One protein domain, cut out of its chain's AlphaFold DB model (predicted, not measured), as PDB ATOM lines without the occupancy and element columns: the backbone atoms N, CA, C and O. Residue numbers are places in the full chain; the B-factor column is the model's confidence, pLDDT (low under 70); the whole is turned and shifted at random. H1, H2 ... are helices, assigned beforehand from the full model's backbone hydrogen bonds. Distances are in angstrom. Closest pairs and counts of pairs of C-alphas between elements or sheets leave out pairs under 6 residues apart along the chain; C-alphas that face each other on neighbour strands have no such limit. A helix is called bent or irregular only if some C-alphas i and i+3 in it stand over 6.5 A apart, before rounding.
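This is residues 11 to 122 of the 438 residues of the protein "Hypothetical protein" of Alexandrium monilatum (UniProt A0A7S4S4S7). A compact head of four crossed helices, two helical hairpins packed on each other, has a longer helix, H1, as an arm at one side, and the first residues of that arm, 11 to 18, stick out. One hairpin is H2 with H3 and the other is H4 with H5, while a 17-residue link without a named element loops between H3 and H4. The printed part has 112 residues with five named helices, H1 to H5 in order, and no named strand; its class is all helix. The whole is compact, with a radius of gyration of the C-alphas of 14.9 A, but elongated in outline, spanning 50 by 29 by 21 A.

Start with H1, residues 11 to 31, which touches no helix. It is close to but not clearly touching H2, residues 40 to 48; their closest C-alphas, of Gln 30 and Arg 41, are 7.5 A apart. Go on to H3, residues 60 to 69, which touches H2 at a shallow tilt of 27 degrees, opposite ways, a hairpin; the closest C-alphas, of Ala 44 and Gln 69, are 5.7 A apart. H4, residues 87 to 102, touches H3 with residues 87 to 94 alone, about perpendicular at 85 degrees; look at the closest C-alphas, of Ala 64 and Ala 90, 4.4 A apart. H5, residues 106 to 116, forms a hairpin with H4, touching it with residues 94 to 101 of H4 alone; the tilt of 37 degrees is only just steep. Their closest C-alphas, of Ala 97 and Tyr 108, are 5.7 A apart. H5 also touches H2 at a steep tilt of 51 degrees, with the C-alphas of Ala 43 and Pro 111 closest at 4.8 A. H3 and H5 touch three helices each, while H2 and H4 are apart. Every O i to N i+4 pair is within hydrogen-bond range in H1, H3 and H4; in H2 it is 4 of 5 and in H5 5 of 7.

Find C-alpha 11 at (-25.595, 136.769, 391.001); from there H1 runs 29.9 A to C-alpha 31. H2 covers 12.9 A, H3 14.4 A and H4 22.5 A. H5 runs 15.3 A to C-alpha 116 at (2.483, 127.664, 402.767); it is irregular, with C-alphas 107 and 110 7.0 A apart.

The two C-alphas farthest apart, of Gln 13 and Gly 103, are 50.8 A apart. The printed part has no cut, and the links H2 to H3 and H3 to H4 are long. Look for low confidence at 15 residues with pLDDT under 70, among them 11 to 15 and 32 to 34.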
ATOM      1  N   ASP A  11     -26.914 137.300 390.647       58.69
ATOM      2  CA  ASP A  11     -25.595 136.769 391.001       58.69
ATOM      3  C   ASP A  11     -24.613 137.875 391.429       58.69
ATOM      4  O   ASP A  11     -23.886 137.708 392.418       58.69
ATOM      5  N   ASP A  12     -24.664 139.053 390.799       60.69
ATOM      6  CA  ASP A  12     -23.790 140.191 391.120       60.69
ATOM      7  C   ASP A  12     -24.107 140.818 392.491       60.69
ATOM      8  O   ASP A  12     -23.205 141.147 393.279       60.69
ATOM      9  N   GLN A  13     -25.391 140.935 392.846       61.22
ATOM     10  CA  GLN A  13     -25.791 141.418 394.175       61.22
ATOM     11  C   GLN A  13     -25.402 140.426 395.276       61.22
ATOM     12  O   GLN A  13     -25.004 140.823 396.381       61.22
ATOM     13  N   ASN A  14     -25.484 139.127 394.981       68.44
ATOM     14  CA  ASN A  14     -25.061 138.073 395.891       68.44
ATOM     15  C   ASN A  14     -23.532 138.073 396.060       68.44
ATOM     16  O   ASN A  14     -23.036 137.921 397.182       68.44
ATOM     17  N   PHE A  15     -22.787 138.333 394.982       68.44
ATOM     18  CA  PHE A  15     -21.332 138.462 394.996       68.44
ATOM     19  C   PHE A  15     -20.857 139.632 395.868       68.44
ATOM     20  O   PHE A  15     -20.078 139.424 396.803       68.44
ATOM     21  N   GLU A  16     -21.369 140.850 395.662       70.56
ATOM     22  CA  GLU A  16     -20.969 142.006 396.482       70.56
ATOM     23  C   GLU A  16     -21.347 141.829 397.957       70.56
ATOM     24  O   GLU A  16     -20.568 142.157 398.861       70.56
ATOM     25  N   ARG A  17     -22.509 141.229 398.233       72.00
ATOM     26  CA  ARG A  17     -22.911 140.904 399.604       72.00
ATOM     27  C   ARG A  17     -21.951 139.904 400.249       72.00
ATOM     28  O   ARG A  17     -21.535 140.132 401.388       72.00
ATOM     29  N   ARG A  18     -21.562 138.835 399.541       67.44
ATOM     30  CA  ARG A  18     -20.553 137.866 400.008       67.44
ATOM     31  C   ARG A  18     -19.214 138.546 400.257       67.44
ATOM     32  O   ARG A  18     -18.638 138.352 401.325       67.44
ATOM     33  N   ARG A  19     -18.764 139.413 399.348       71.50
ATOM     34  CA  ARG A  19     -17.504 140.154 399.482       71.50
ATOM     35  C   ARG A  19     -17.485 141.045 400.722       71.50
ATOM     36  O   ARG A  19     -16.522 141.018 401.487       71.50
ATOM     37  N   VAL A  20     -18.550 141.811 400.970       73.00
ATOM     38  CA  VAL A  20     -18.659 142.672 402.162       73.00
ATOM     39  C   VAL A  20     -18.696 141.839 403.445       73.00
ATOM     40  O   VAL A  20     -18.020 142.185 404.417       73.00
ATOM     41  N   VAL A  21     -19.435 140.726 403.454       70.31
ATOM     42  CA  VAL A  21     -19.484 139.800 404.597       70.31
ATOM     43  C   VAL A  21     -18.107 139.179 404.857       70.31
ATOM     44  O   VAL A  21     -17.643 139.208 405.998       70.31
ATOM     45  N   ASN A  22     -17.408 138.712 403.821       65.00
ATOM     46  CA  ASN A  22     -16.055 138.153 403.913       65.00
ATOM     47  C   ASN A  22     -15.038 139.196 404.392       65.00
ATOM     48  O   ASN A  22     -14.218 138.915 405.269       65.00
ATOM     49  N   ALA A  23     -15.119 140.430 403.892       71.00
ATOM     50  CA  ALA A  23     -14.275 141.533 404.338       71.00
ATOM     51  C   ALA A  23     -14.525 141.884 405.815       71.00
ATOM     52  O   ALA A  23     -13.574 142.050 406.586       71.00
ATOM     53  N   GLY A  24     -15.793 141.945 406.235       72.56
ATOM     54  CA  GLY A  24     -16.182 142.148 407.631       72.56
ATOM     55  C   GLY A  24     -15.679 141.022 408.538       72.56
ATOM     56  O   GLY A  24     -15.069 141.292 409.576       72.56
ATOM     57  N   ARG A  25     -15.844 139.767 408.109       68.25
ATOM     58  CA  ARG A  25     -15.317 138.571 408.780       68.25
ATOM     59  C   ARG A  25     -13.806 138.654 408.970       68.25
ATOM     60  O   ARG A  25     -13.314 138.493 410.088       68.25
ATOM     61  N   ASN A  26     -13.077 138.948 407.896       67.00
ATOM     62  CA  ASN A  26     -11.625 139.084 407.921       67.00
ATOM     63  C   ASN A  26     -11.188 140.185 408.891       67.00
ATOM     64  O   ASN A  26     -10.243 139.994 409.657       67.00
ATOM     65  N   LEU A  27     -11.912 141.306 408.938       71.25
ATOM     66  CA  LEU A  27     -11.625 142.396 409.865       71.25
ATOM     67  C   LEU A  27     -11.837 141.990 411.332       71.25
ATOM     68  O   LEU A  27     -10.975 142.268 412.169       71.25
ATOM     69  N   VAL A  28     -12.955 141.328 411.649       68.75
ATOM     70  CA  VAL A  28     -13.253 140.823 413.003       68.75
ATOM     71  C   VAL A  28     -12.187 139.820 413.435       68.75
ATOM     72  O   VAL A  28     -11.624 139.932 414.526       68.75
ATOM     73  N   TRP A  29     -11.840 138.884 412.557       64.94
ATOM     74  CA  TRP A  29     -10.828 137.875 412.834       64.94
ATOM     75  C   TRP A  29      -9.444 138.497 413.085       64.94
ATOM     76  O   TRP A  29      -8.785 138.199 414.090       64.94
ATOM     77  N   GLN A  30      -9.029 139.441 412.236       65.81
ATOM     78  CA  GLN A  30      -7.739 140.124 412.357       65.81
ATOM     79  C   GLN A  30      -7.650 141.035 413.587       65.81
ATOM     80  O   GLN A  30      -6.586 141.110 414.202       65.81
ATOM     81  N   LYS A  31      -8.734 141.736 413.953       70.44
ATOM     82  CA  LYS A  31      -8.684 142.801 414.970       70.44
ATOM     83  C   LYS A  31      -9.260 142.426 416.332       70.44
ATOM     84  O   LYS A  31      -8.804 142.981 417.327       70.44
ATOM     85  N   LEU A  32     -10.244 141.529 416.397       68.50
ATOM     86  CA  LEU A  32     -11.064 141.333 417.602       68.50
ATOM     87  C   LEU A  32     -10.887 139.967 418.266       68.50
ATOM     88  O   LEU A  32     -11.072 139.865 419.475       68.50
ATOM     89  N   MET A  33     -10.487 138.930 417.526       64.69
ATOM     90  CA  MET A  33     -10.266 137.607 418.128       64.69
ATOM     91  C   MET A  33      -9.027 137.596 419.049       64.69
ATOM     92  O   MET A  33      -8.128 138.416 418.880       64.69
ATOM     93  N   PRO A  34      -8.926 136.723 420.055       69.94
ATOM     94  CA  PRO A  34      -7.686 136.567 420.808       69.94
ATOM     95  C   PRO A  34      -6.597 135.878 419.968       69.94
ATOM     96  O   PRO A  34      -6.868 135.167 419.001       69.94
ATOM     97  N   THR A  35      -5.333 136.085 420.343       77.12
ATOM     98  CA  THR A  35      -4.208 135.331 419.783       77.12
ATOM     99  C   THR A  35      -4.206 133.928 420.387       77.12
ATOM    100  O   THR A  35      -3.681 133.725 421.478       77.12
ATOM    101  N   GLU A  36      -4.811 132.959 419.704       78.56
ATOM    102  CA  GLU A  36      -4.793 131.556 420.137       78.56
ATOM    103  C   GLU A  36      -3.587 130.810 419.551       78.56
ATOM    104  O   GLU A  36      -3.183 131.058 418.409       78.56
ATOM    105  N   GLU A  37      -3.012 129.877 420.316       79.44
ATOM    106  CA  GLU A  37      -1.894 129.047 419.864       79.44
ATOM    107  C   GLU A  37      -2.240 128.314 418.560       79.44
ATOM    108  O   GLU A  37      -3.329 127.769 418.383       79.44
ATOM    109  N   GLY A  38      -1.294 128.313 417.620       79.81
ATOM    110  CA  GLY A  38      -1.469 127.635 416.342       79.81
ATOM    111  C   GLY A  38      -2.341 128.376 415.327       79.81
ATOM    112  O   GLY A  38      -2.625 127.775 414.300       79.81
ATOM    113  N   THR A  39      -2.733 129.635 415.579       83.88
ATOM    114  CA  THR A  39      -3.432 130.518 414.616       83.88
ATOM    115  C   THR A  39      -2.468 131.371 413.776       83.88
ATOM    116  O   THR A  39      -1.306 131.548 414.155       83.88
ATOM    117  N   ALA A  40      -2.930 131.978 412.667       85.56
ATOM    118  CA  ALA A  40      -2.070 132.886 411.888       85.56
ATOM    119  C   ALA A  40      -1.714 134.151 412.681       85.56
ATOM    120  O   ALA A  40      -0.653 134.729 412.476       85.56
ATOM    121  N   ARG A  41      -2.543 134.543 413.655       84.19
ATOM    122  CA  ARG A  41      -2.211 135.620 414.593       84.19
ATOM    123  C   ARG A  41      -1.072 135.236 415.525       84.19
ATOM    124  O   ARG A  41      -0.148 136.024 415.686       84.19
ATOM    125  N   ALA A  42      -1.084 134.019 416.075       88.25
ATOM    126  CA  ALA A  42       0.053 133.517 416.849       88.25
ATOM    127  C   ALA A  42       1.314 133.401 415.985       88.25
ATOM    128  O   ALA A  42       2.411 133.705 416.449       88.25
ATOM    129  N   ALA A  43       1.165 133.031 414.710       91.56
ATOM    130  CA  ALA A  43       2.263 133.033 413.754       91.56
ATOM    131  C   ALA A  43       2.818 134.451 413.522       91.56
ATOM    132  O   ALA A  43       4.026 134.645 413.613       91.56
ATOM    133  N   ALA A  44       1.955 135.446 413.297       90.56
ATOM    134  CA  ALA A  44       2.347 136.846 413.142       90.56
ATOM    135  C   ALA A  44       3.015 137.409 414.407       90.56
ATOM    136  O   ALA A  44       3.967 138.179 414.298       90.56
ATOM    137  N   GLU A  45       2.549 137.011 415.593       91.00
ATOM    138  CA  GLU A  45       3.173 137.380 416.866       91.00
ATOM    139  C   GLU A  45       4.568 136.768 416.986       91.00
ATOM    140  O   GLU A  45       5.534 137.485 417.223       91.00
ATOM    141  N   THR A  46       4.689 135.467 416.700       92.94
ATOM    142  CA  THR A  46       5.972 134.745 416.692       92.94
ATOM    143  C   THR A  46       6.980 135.417 415.760       92.94
ATOM    144  O   THR A  46       8.169 135.467 416.058       92.94
ATOM    145  N   MET A  47       6.519 135.963 414.632       94.25
ATOM    146  CA  MET A  47       7.393 136.663 413.695       94.25
ATOM    147  C   MET A  47       8.060 137.905 414.296       94.25
ATOM    148  O   MET A  47       9.192 138.177 413.923       94.25
ATOM    149  N   LYS A  48       7.449 138.615 415.250       91.81
ATOM    150  CA  LYS A  48       8.034 139.849 415.813       91.81
ATOM    151  C   LYS A  48       9.412 139.631 416.441       91.81
ATOM    152  O   LYS A  48      10.277 140.492 416.305       91.81
ATOM    153  N   ASP A  49       9.609 138.469 417.058       92.56
ATOM    154  CA  ASP A  49      10.834 138.116 417.779       92.56
ATOM    155  C   ASP A  49      11.749 137.168 416.983       92.56
ATOM    156  O   ASP A  49      12.827 136.784 417.446       92.56
ATOM    157  N   LEU A  50      11.338 136.762 415.776       94.81
ATOM    158  CA  LEU A  50      12.120 135.853 414.944       94.81
ATOM    159  C   LEU A  50      13.259 136.594 414.231       94.81
ATOM    160  O   LEU A  50      13.002 137.545 413.487       94.81
ATOM    161  N   PRO A  51      14.516 136.116 414.335       95.69
ATOM    162  CA  PRO A  51      15.584 136.661 413.514       95.69
ATOM    163  C   PRO A  51      15.287 136.400 412.026       95.69
ATOM    164  O   PRO A  51      14.638 135.399 411.684       95.69
ATOM    165  N   PRO A  52      15.757 137.255 411.104       95.69
ATOM    166  CA  PRO A  52      15.628 136.974 409.683       95.69
ATOM    167  C   PRO A  52      16.290 135.629 409.336       95.69
ATOM    168  O   PRO A  52      17.436 135.404 409.725       95.69
ATOM    169  N   PRO A  53      15.600 134.715 408.628       96.19
ATOM    170  CA  PRO A  53      16.157 133.401 408.313       96.19
ATOM    171  C   PRO A  53      17.310 133.480 407.302       96.19
ATOM    172  O   PRO A  53      18.164 132.598 407.293       96.19
ATOM    173  N   ASP A  54      17.351 134.541 406.490       95.94
ATOM    174  CA  ASP A  54      18.450 134.872 405.585       95.94
ATOM    175  C   ASP A  54      19.054 136.233 405.963       95.94
ATOM    176  O   ASP A  54      18.439 137.286 405.770       95.94
ATOM    177  N   GLU A  55      20.284 136.207 406.475       94.94
ATOM    178  CA  GLU A  55      21.048 137.396 406.868       94.94
ATOM    179  C   GLU A  55      21.366 138.315 405.682       94.94
ATOM    180  O   GLU A  55      21.562 139.515 405.870       94.94
ATOM    181  N   LYS A  56      21.379 137.787 404.451       97.38
ATOM    182  CA  LYS A  56      21.610 138.585 403.237       97.38
ATOM    183  C   LYS A  56      20.382 139.401 402.843       97.38
ATOM    184  O   LYS A  56      20.510 140.388 402.123       97.38
ATOM    185  N   ASN A  57      19.194 139.002 403.301       96.94
ATOM    186  CA  ASN A  57      17.923 139.632 402.951       96.94
ATOM    187  C   ASN A  57      17.051 139.901 404.194       96.94
ATOM    188  O   ASN A  57      15.892 139.477 404.249       96.94
ATOM    189  N   PRO A  58      17.541 140.669 405.187       96.25
ATOM    190  CA  PRO A  58      16.864 140.809 406.477       96.25
ATOM    191  C   PRO A  58      15.486 141.484 406.372       96.25
ATOM    192  O   PRO A  58      14.605 141.260 407.199       96.25
ATOM    193  N   LEU A  59      15.272 142.292 405.329       97.00
ATOM    194  CA  LEU A  59      14.015 143.002 405.092       97.00
ATOM    195  C   LEU A  59      12.896 142.114 404.535       97.00
ATOM    196  O   LEU A  59      11.736 142.530 404.568       97.00
ATOM    197  N   ASP A  60      13.200 140.910 404.047       97.81
ATOM    198  CA  ASP A  60      12.175 140.001 403.522       97.81
ATOM    199  C   ASP A  60      11.189 139.552 404.594       97.81
ATOM    200  O   ASP A  60      10.011 139.338 404.303       97.81
ATOM    201  N   HIS A  61      11.656 139.519 405.843       96.50
ATOM    202  CA  HIS A  61      10.834 139.262 407.013       96.50
ATOM    203  C   HIS A  61       9.580 140.146 407.030       96.50
ATOM    204  O   HIS A  61       8.480 139.637 407.211       96.50
ATOM    205  N   ARG A  62       9.705 141.444 406.716       95.94
ATOM    206  CA  ARG A  62       8.564 142.378 406.699       95.94
ATOM    207  C   ARG A  62       7.490 141.968 405.693       95.94
ATOM    208  O   ARG A  62       6.308 142.138 405.965       95.94
ATOM    209  N   HIS A  63       7.890 141.438 404.538       97.62
ATOM    210  CA  HIS A  63       6.950 141.012 403.506       97.62
ATOM    211  C   HIS A  63       6.238 139.720 403.911       97.62
ATOM    212  O   HIS A  63       5.020 139.653 403.785       97.62
ATOM    213  N   ALA A  64       6.963 138.739 404.454       97.38
ATOM    214  CA  ALA A  64       6.353 137.524 404.989       97.38
ATOM    215  C   ALA A  64       5.375 137.834 406.139       97.38
ATOM    216  O   ALA A  64       4.261 137.318 406.143       97.38
ATOM    217  N   THR A  65       5.724 138.760 407.041       95.50
ATOM    218  CA  THR A  65       4.833 139.193 408.129       95.50
ATOM    219  C   THR A  65       3.520 139.759 407.594       95.50
ATOM    220  O   THR A  65       2.467 139.426 408.127       95.50
ATOM    221  N   GLN A  66       3.548 140.545 406.511       95.62
ATOM    222  CA  GLN A  66       2.319 141.059 405.892       95.62
ATOM    223  C   GLN A  66       1.424 139.942 405.345       95.62
ATOM    224  O   GLN A  66       0.211 140.008 405.519       95.62
ATOM    225  N   PHE A  67       1.990 138.899 404.731       95.62
ATOM    226  CA  PHE A  67       1.205 137.739 404.295       95.62
ATOM    227  C   PHE A  67       0.574 137.006 405.478       95.62
ATOM    228  O   PHE A  67      -0.622 136.735 405.445       95.62
ATOM    229  N   VAL A  68       1.335 136.739 406.541       93.50
ATOM    230  CA  VAL A  68       0.814 136.037 407.726       93.50
ATOM    231  C   VAL A  68      -0.254 136.863 408.458       93.50
ATOM    232  O   VAL A  68      -1.278 136.315 408.857       93.50
ATOM    233  N   GLN A  69      -0.071 138.182 408.585       90.69
ATOM    234  CA  GLN A  69      -1.053 139.093 409.196       90.69
ATOM    235  C   GLN A  69      -2.353 139.204 408.392       90.69
ATOM    236  O   GLN A  69      -3.419 139.362 408.978       90.69
ATOM    237  N   ASN A  70      -2.263 139.107 407.064       89.38
ATOM    238  CA  ASN A  70      -3.402 139.182 406.147       89.38
ATOM    239  C   ASN A  70      -3.810 137.796 405.617       89.38
ATOM    240  O   ASN A  70      -4.333 137.687 404.503       89.38
ATOM    241  N   HIS A  71      -3.539 136.737 406.386       89.38
ATOM    242  CA  HIS A  71      -3.996 135.388 406.071       89.38
ATOM    243  C   HIS A  71      -5.529 135.354 406.034       89.38
ATOM    244  O   HIS A  71      -6.186 135.947 406.890       89.38
ATOM    245  N   THR A  72      -6.076 134.690 405.022       83.19
ATOM    246  CA  THR A  72      -7.505 134.643 404.709       83.19
ATOM    247  C   THR A  72      -7.817 133.320 404.020       83.19
ATOM    248  O   THR A  72      -6.935 132.751 403.379       83.19
ATOM    249  N   ASP A  73      -9.050 132.845 404.159       75.56
ATOM    250  CA  ASP A  73      -9.631 131.743 403.383       75.56
ATOM    251  C   ASP A  73     -10.422 132.233 402.153       75.56
ATOM    252  O   ASP A  73     -10.915 131.424 401.376       75.56
ATOM    253  N   ASP A  74     -10.532 133.552 401.992       80.38
ATOM    254  CA  ASP A  74     -11.183 134.219 400.864       80.38
ATOM    255  C   ASP A  74     -10.421 133.991 399.548       80.38
ATOM    256  O   ASP A  74      -9.305 134.497 399.374       80.38
ATOM    257  N   ARG A  75     -11.049 133.228 398.647       82.19
ATOM    258  CA  ARG A  75     -10.498 132.822 397.348       82.19
ATOM    259  C   ARG A  75     -10.483 133.954 396.318       82.19
ATOM    260  O   ARG A  75      -9.699 133.901 395.375       82.19
ATOM    261  N   ASP A  76     -11.234 135.034 396.540       83.50
ATOM    262  CA  ASP A  76     -11.190 136.224 395.672       83.50
ATOM    263  C   ASP A  76      -9.842 136.964 395.772       83.50
ATOM    264  O   ASP A  76      -9.534 137.877 395.003       83.50
ATOM    265  N   LEU A  77      -9.022 136.589 396.756       86.38
ATOM    266  CA  LEU A  77      -7.718 137.178 397.037       86.38
ATOM    267  C   LEU A  77      -6.555 136.253 396.644       86.38
ATOM    268  O   LEU A  77      -5.404 136.553 396.983       86.38
ATOM    269  N   ASP A  78      -6.825 135.166 395.920       91.38
ATOM    270  CA  ASP A  78      -5.815 134.252 395.385       91.38
ATOM    271  C   ASP A  78      -4.765 135.033 394.570       91.38
ATOM    272  O   ASP A  78      -5.076 135.879 393.732       91.38
ATOM    273  N   GLY A  79      -3.479 134.844 394.885       92.88
ATOM    274  CA  GLY A  79      -2.382 135.592 394.248       92.88
ATOM    275  C   GLY A  79      -2.273 137.091 394.559       92.88
ATOM    276  O   GLY A  79      -1.264 137.716 394.203       92.88
ATOM    277  N   VAL A  80      -3.254 137.697 395.234       95.00
ATOM    278  CA  VAL A  80      -3.272 139.138 395.507       95.00
ATOM    279  C   VAL A  80      -2.404 139.453 396.723       95.00
ATOM    280  O   VAL A  80      -2.780 139.235 397.879       95.00
ATOM    281  N   SER A  81      -1.225 140.031 396.475       96.38
ATOM    282  CA  SER A  81      -0.307 140.436 397.546       96.38
ATOM    283  C   SER A  81      -0.960 141.455 398.497       96.38
ATOM    284  O   SER A  81      -1.581 142.411 398.029       96.38
ATOM    285  N   PRO A  82      -0.784 141.317 399.826       95.25
ATOM    286  CA  PRO A  82      -1.217 142.340 400.772       95.25
ATOM    287  C   PRO A  82      -0.570 143.707 400.487       95.25
ATOM    288  O   PRO A  82       0.560 143.753 399.979       95.25
ATOM    289  N   PRO A  83      -1.213 144.829 400.864       93.31
ATOM    290  CA  PRO A  83      -0.637 146.161 400.702       93.31
ATOM    291  C   PRO A  83       0.781 146.268 401.286       93.31
ATOM    292  O   PRO A  83       1.037 145.901 402.430       93.31
ATOM    293  N   GLY A  84       1.735 146.750 400.483       95.06
ATOM    294  CA  GLY A  84       3.146 146.888 400.880       95.06
ATOM    295  C   GLY A  84       3.962 145.583 400.884       95.06
ATOM    296  O   GLY A  84       5.187 145.615 401.057       95.06
ATOM    297  N   ALA A  85       3.334 144.430 400.648       97.62
ATOM    298  CA  ALA A  85       4.021 143.153 400.512       97.62
ATOM    299  C   ALA A  85       4.525 142.934 399.076       97.62
ATOM    300  O   ALA A  85       3.949 143.412 398.104       97.62
ATOM    301  N   LYS A  86       5.627 142.192 398.932       97.88
ATOM    302  CA  LYS A  86       6.149 141.751 397.635       97.88
ATOM    303  C   LYS A  86       6.247 140.232 397.656       97.88
ATOM    304  O   LYS A  86       7.057 139.701 398.418       97.88
ATOM    305  N   ARG A  87       5.465 139.554 396.810       97.19
ATOM    306  CA  ARG A  87       5.389 138.084 396.720       97.19
ATOM    307  C   ARG A  87       6.765 137.412 396.680       97.19
ATOM    308  O   ARG A  87       7.072 136.603 397.547       97.19
ATOM    309  N   PHE A  88       7.633 137.803 395.744       97.50
ATOM    310  CA  PHE A  88       8.947 137.162 395.567       97.50
ATOM    311  C   PHE A  88       9.854 137.253 396.808       97.50
ATOM    312  O   PHE A  88      10.639 136.347 397.076       97.50
ATOM    313  N   LYS A  89       9.741 138.329 397.599       98.25
ATOM    314  CA  LYS A  89      10.496 138.481 398.852       98.25
ATOM    315  C   LYS A  89       9.936 137.597 399.958       98.25
ATOM    316  O   LYS A  89      10.692 137.010 400.718       98.25
ATOM    317  N   ALA A  90       8.612 137.482 400.021       98.19
ATOM    318  CA  ALA A  90       7.943 136.595 400.961       98.19
ATOM    319  C   ALA A  90       8.262 135.114 400.661       98.19
ATOM    320  O   ALA A  90       8.525 134.342 401.579       98.19
ATOM    321  N   LEU A  91       8.344 134.737 399.380       97.94
ATOM    322  CA  LEU A  91       8.791 133.407 398.950       97.94
ATOM    323  C   LEU A  91      10.267 133.153 399.276       97.94
ATOM    324  O   LEU A  91      10.603 132.102 399.813       97.94
ATOM    325  N   ARG A  92      11.159 134.122 399.041       97.81
ATOM    326  CA  ARG A  92      12.572 133.989 399.433       97.81
ATOM    327  C   ARG A  92      12.736 133.820 400.947       97.81
ATOM    328  O   ARG A  92      13.511 132.969 401.380       97.81
ATOM    329  N   TRP A  93      11.956 134.555 401.744       98.06
ATOM    330  CA  TRP A  93      11.870 134.338 403.190       98.06
ATOM    331  C   TRP A  93      11.422 132.912 403.524       98.06
ATOM    332  O   TRP A  93      12.050 132.262 404.356       98.06
ATOM    333  N   LEU A  94      10.374 132.412 402.857       97.94
ATOM    334  CA  LEU A  94       9.844 131.064 403.071       97.94
ATOM    335  C   LEU A  94      10.895 129.986 402.774       97.94
ATOM    336  O   LEU A  94      11.070 129.081 403.584       97.94
ATOM    337  N   HIS A  95      11.637 130.105 401.671       96.75
ATOM    338  CA  HIS A  95      12.738 129.191 401.353       96.75
ATOM    339  C   HIS A  95      13.786 129.153 402.475       96.75
ATOM    340  O   HIS A  95      14.129 128.074 402.958       96.75
ATOM    341  N   ALA A  96      14.246 130.317 402.940       97.19
ATOM    342  CA  ALA A  96      15.231 130.394 404.018       97.19
ATOM    343  C   ALA A  96      14.680 129.868 405.357       97.19
ATOM    344  O   ALA A  96      15.376 129.166 406.091       97.19
ATOM    345  N   ALA A  97      13.418 130.163 405.676       96.94
ATOM    346  CA  ALA A  97      12.742 129.653 406.868       96.94
ATOM    347  C   ALA A  97      12.654 128.120 406.849       96.94
ATOM    348  O   ALA A  97      12.932 127.462 407.851       96.94
ATOM    349  N   LEU A  98      12.335 127.544 405.691       95.75
ATOM    350  CA  LEU A  98      12.331 126.104 405.484       95.75
ATOM    351  C   LEU A  98      13.737 125.496 405.655       95.75
ATOM    352  O   LEU A  98      13.864 124.440 406.273       95.75
ATOM    353  N   GLU A  99      14.810 126.167 405.223       93.81
ATOM    354  CA  GLU A  99      16.181 125.712 405.525       93.81
ATOM    355  C   GLU A  99      16.485 125.699 407.024       93.81
ATOM    356  O   GLU A  99      17.042 124.718 407.521       93.81
ATOM    357  N   LYS A 100      16.085 126.744 407.760       94.94
ATOM    358  CA  LYS A 100      16.236 126.796 409.224       94.94
ATOM    359  C   LYS A 100      15.489 125.646 409.903       94.94
ATOM    360  O   LYS A 100      16.063 124.983 410.766       94.94
ATOM    361  N   ILE A 101      14.271 125.342 409.448       93.00
ATOM    362  CA  ILE A 101      13.490 124.184 409.912       93.00
ATOM    363  C   ILE A 101      14.238 122.875 409.637       93.00
ATOM    364  O   ILE A 101      14.363 122.045 410.535       93.00
ATOM    365  N   GLY A 102      14.780 122.696 408.428       87.69
ATOM    366  CA  GLY A 102      15.588 121.525 408.074       87.69
ATOM    367  C   GLY A 102      16.855 121.376 408.925       87.69
ATOM    368  O   GLY A 102      17.279 120.254 409.202       87.69
ATOM    369  N   GLY A 103      17.420 122.494 409.387       89.06
ATOM    370  CA  GLY A 103      18.530 122.552 410.342       89.06
ATOM    371  C   GLY A 103      18.137 122.339 411.811       89.06
ATOM    372  O   GLY A 103      19.019 122.320 412.666       89.06
ATOM    373  N   GLY A 104      16.847 122.163 412.118       89.69
ATOM    374  CA  GLY A 104      16.334 121.920 413.472       89.69
ATOM    375  C   GLY A 104      15.821 123.159 414.213       89.69
ATOM    376  O   GLY A 104      15.383 123.038 415.355       89.69
ATOM    377  N   ASP A 105      15.819 124.342 413.592       94.06
ATOM    378  CA  ASP A 105      15.238 125.545 414.195       94.06
ATOM    379  C   ASP A 105      13.724 125.597 413.949       94.06
ATOM    380  O   ASP A 105      13.220 126.153 412.970       94.06
ATOM    381  N   HIS A 106      12.979 124.980 414.863       93.06
ATOM    382  CA  HIS A 106      11.529 124.842 414.746       93.06
ATOM    383  C   HIS A 106      10.751 126.135 415.027       93.06
ATOM    384  O   HIS A 106       9.537 126.152 414.824       93.06
ATOM    385  N   ARG A 107      11.407 127.234 415.435       95.31
ATOM    386  CA  ARG A 107      10.725 128.520 415.676       95.31
ATOM    387  C   ARG A 107      10.081 129.077 414.400       95.31
ATOM    388  O   ARG A 107       9.061 129.753 414.463       95.31
ATOM    389  N   TYR A 108      10.627 128.731 413.233       96.31
ATOM    390  CA  TYR A 108      10.090 129.122 411.927       96.31
ATOM    391  C   TYR A 108       8.901 128.271 411.453       96.31
ATOM    392  O   TYR A 108       8.245 128.648 410.483       96.31
ATOM    393  N   MET A 109       8.599 127.142 412.111       94.25
ATOM    394  CA  MET A 109       7.594 126.177 411.642       94.25
ATOM    395  C   MET A 109       6.196 126.789 411.540       94.25
ATOM    396  O   MET A 109       5.512 126.601 410.537       94.25
ATOM    397  N   LEU A 110       5.768 127.523 412.571       93.75
ATOM    398  CA  LEU A 110       4.420 128.082 412.621       93.75
ATOM    399  C   LEU A 110       4.217 129.184 411.558       93.75
ATOM    400  O   LEU A 110       3.269 129.071 410.781       93.75
ATOM    401  N   PRO A 111       5.107 130.185 411.415       96.06
ATOM    402  CA  PRO A 111       5.025 131.127 410.298       96.06
ATOM    403  C   PRO A 111       5.138 130.468 408.920       96.06
ATOM    404  O   PRO A 111       4.370 130.810 408.025       96.06
ATOM    405  N   ALA A 112       6.032 129.488 408.737       96.81
ATOM    406  CA  ALA A 112       6.153 128.772 407.466       96.81
ATOM    407  C   ALA A 112       4.872 127.995 407.115       96.81
ATOM    408  O   ALA A 112       4.450 128.037 405.962       96.81
ATOM    409  N   LYS A 113       4.207 127.360 408.097       94.81
ATOM    410  CA  LYS A 113       2.882 126.730 407.924       94.81
ATOM    411  C   LYS A 113       1.875 127.733 407.361       94.81
ATOM    412  O   LYS A 113       1.202 127.427 406.383       94.81
ATOM    413  N   TYR A 114       1.795 128.921 407.955       94.06
ATOM    414  CA  TYR A 114       0.836 129.946 407.540       94.06
ATOM    415  C   TYR A 114       1.185 130.648 406.237       94.06
ATOM    416  O   TYR A 114       0.284 131.132 405.563       94.06
ATOM    417  N   MET A 115       2.462 130.674 405.863       96.62
ATOM    418  CA  MET A 115       2.895 131.076 404.532       96.62
ATOM    419  C   MET A 115       2.490 130.025 403.492       96.62
ATOM    420  O   MET A 115       1.815 130.357 402.531       96.62
ATOM    421  N   LEU A 116       2.828 128.748 403.700       96.12
ATOM    422  CA  LEU A 116       2.483 127.664 402.767       96.12
ATOM    423  C   LEU A 116       0.971 127.533 402.564       96.12
ATOM    424  O   LEU A 116       0.530 127.315 401.442       96.12
ATOM    425  N   GLY A 117       0.190 127.733 403.629       93.25
ATOM    426  CA  GLY A 117      -1.269 127.761 403.594       93.25
ATOM    427  C   GLY A 117      -1.896 129.083 403.131       93.25
ATOM    428  O   GLY A 117      -3.089 129.260 403.336       93.25
ATOM    429  N   ASN A 118      -1.138 130.047 402.597       93.88
ATOM    430  CA  ASN A 118      -1.679 131.355 402.219       93.88
ATOM    431  C   ASN A 118      -2.034 131.425 400.732       93.88
ATOM    432  O   ASN A 118      -1.141 131.528 399.891       93.88
ATOM    433  N   TRP A 119      -3.325 131.472 400.416       92.88
ATOM    434  CA  TRP A 119      -3.824 131.599 399.046       92.88
ATOM    435  C   TRP A 119      -3.248 132.792 398.267       92.88
ATOM    436  O   TRP A 119      -2.923 132.681 397.085       92.88
ATOM    437  N   ARG A 120      -2.986 133.917 398.945       94.88
ATOM    438  CA  ARG A 120      -2.416 135.127 398.327       94.88
ATOM    439  C   ARG A 120      -1.013 134.919 397.743       94.88
ATOM    440  O   ARG A 120      -0.545 135.746 396.963       94.88
ATOM    441  N   LEU A 121      -0.287 133.871 398.150       96.19
ATOM    442  CA  LEU A 121       1.040 133.558 397.599       96.19
ATOM    443  C   LEU A 121       0.980 132.813 396.263       96.19
ATOM    444  O   LEU A 121       2.023 132.690 395.618       96.19
ATOM    445  N   TRP A 122      -0.189 132.339 395.838       95.56
ATOM    446  CA  TRP A 122      -0.328 131.388 394.737       95.56
ATOM    447  C   TRP A 122      -1.364 131.907 393.722       95.56
ATOM    448  O   TRP A 122      -2.542 131.608 393.875       95.56
TER     449      TRP A 122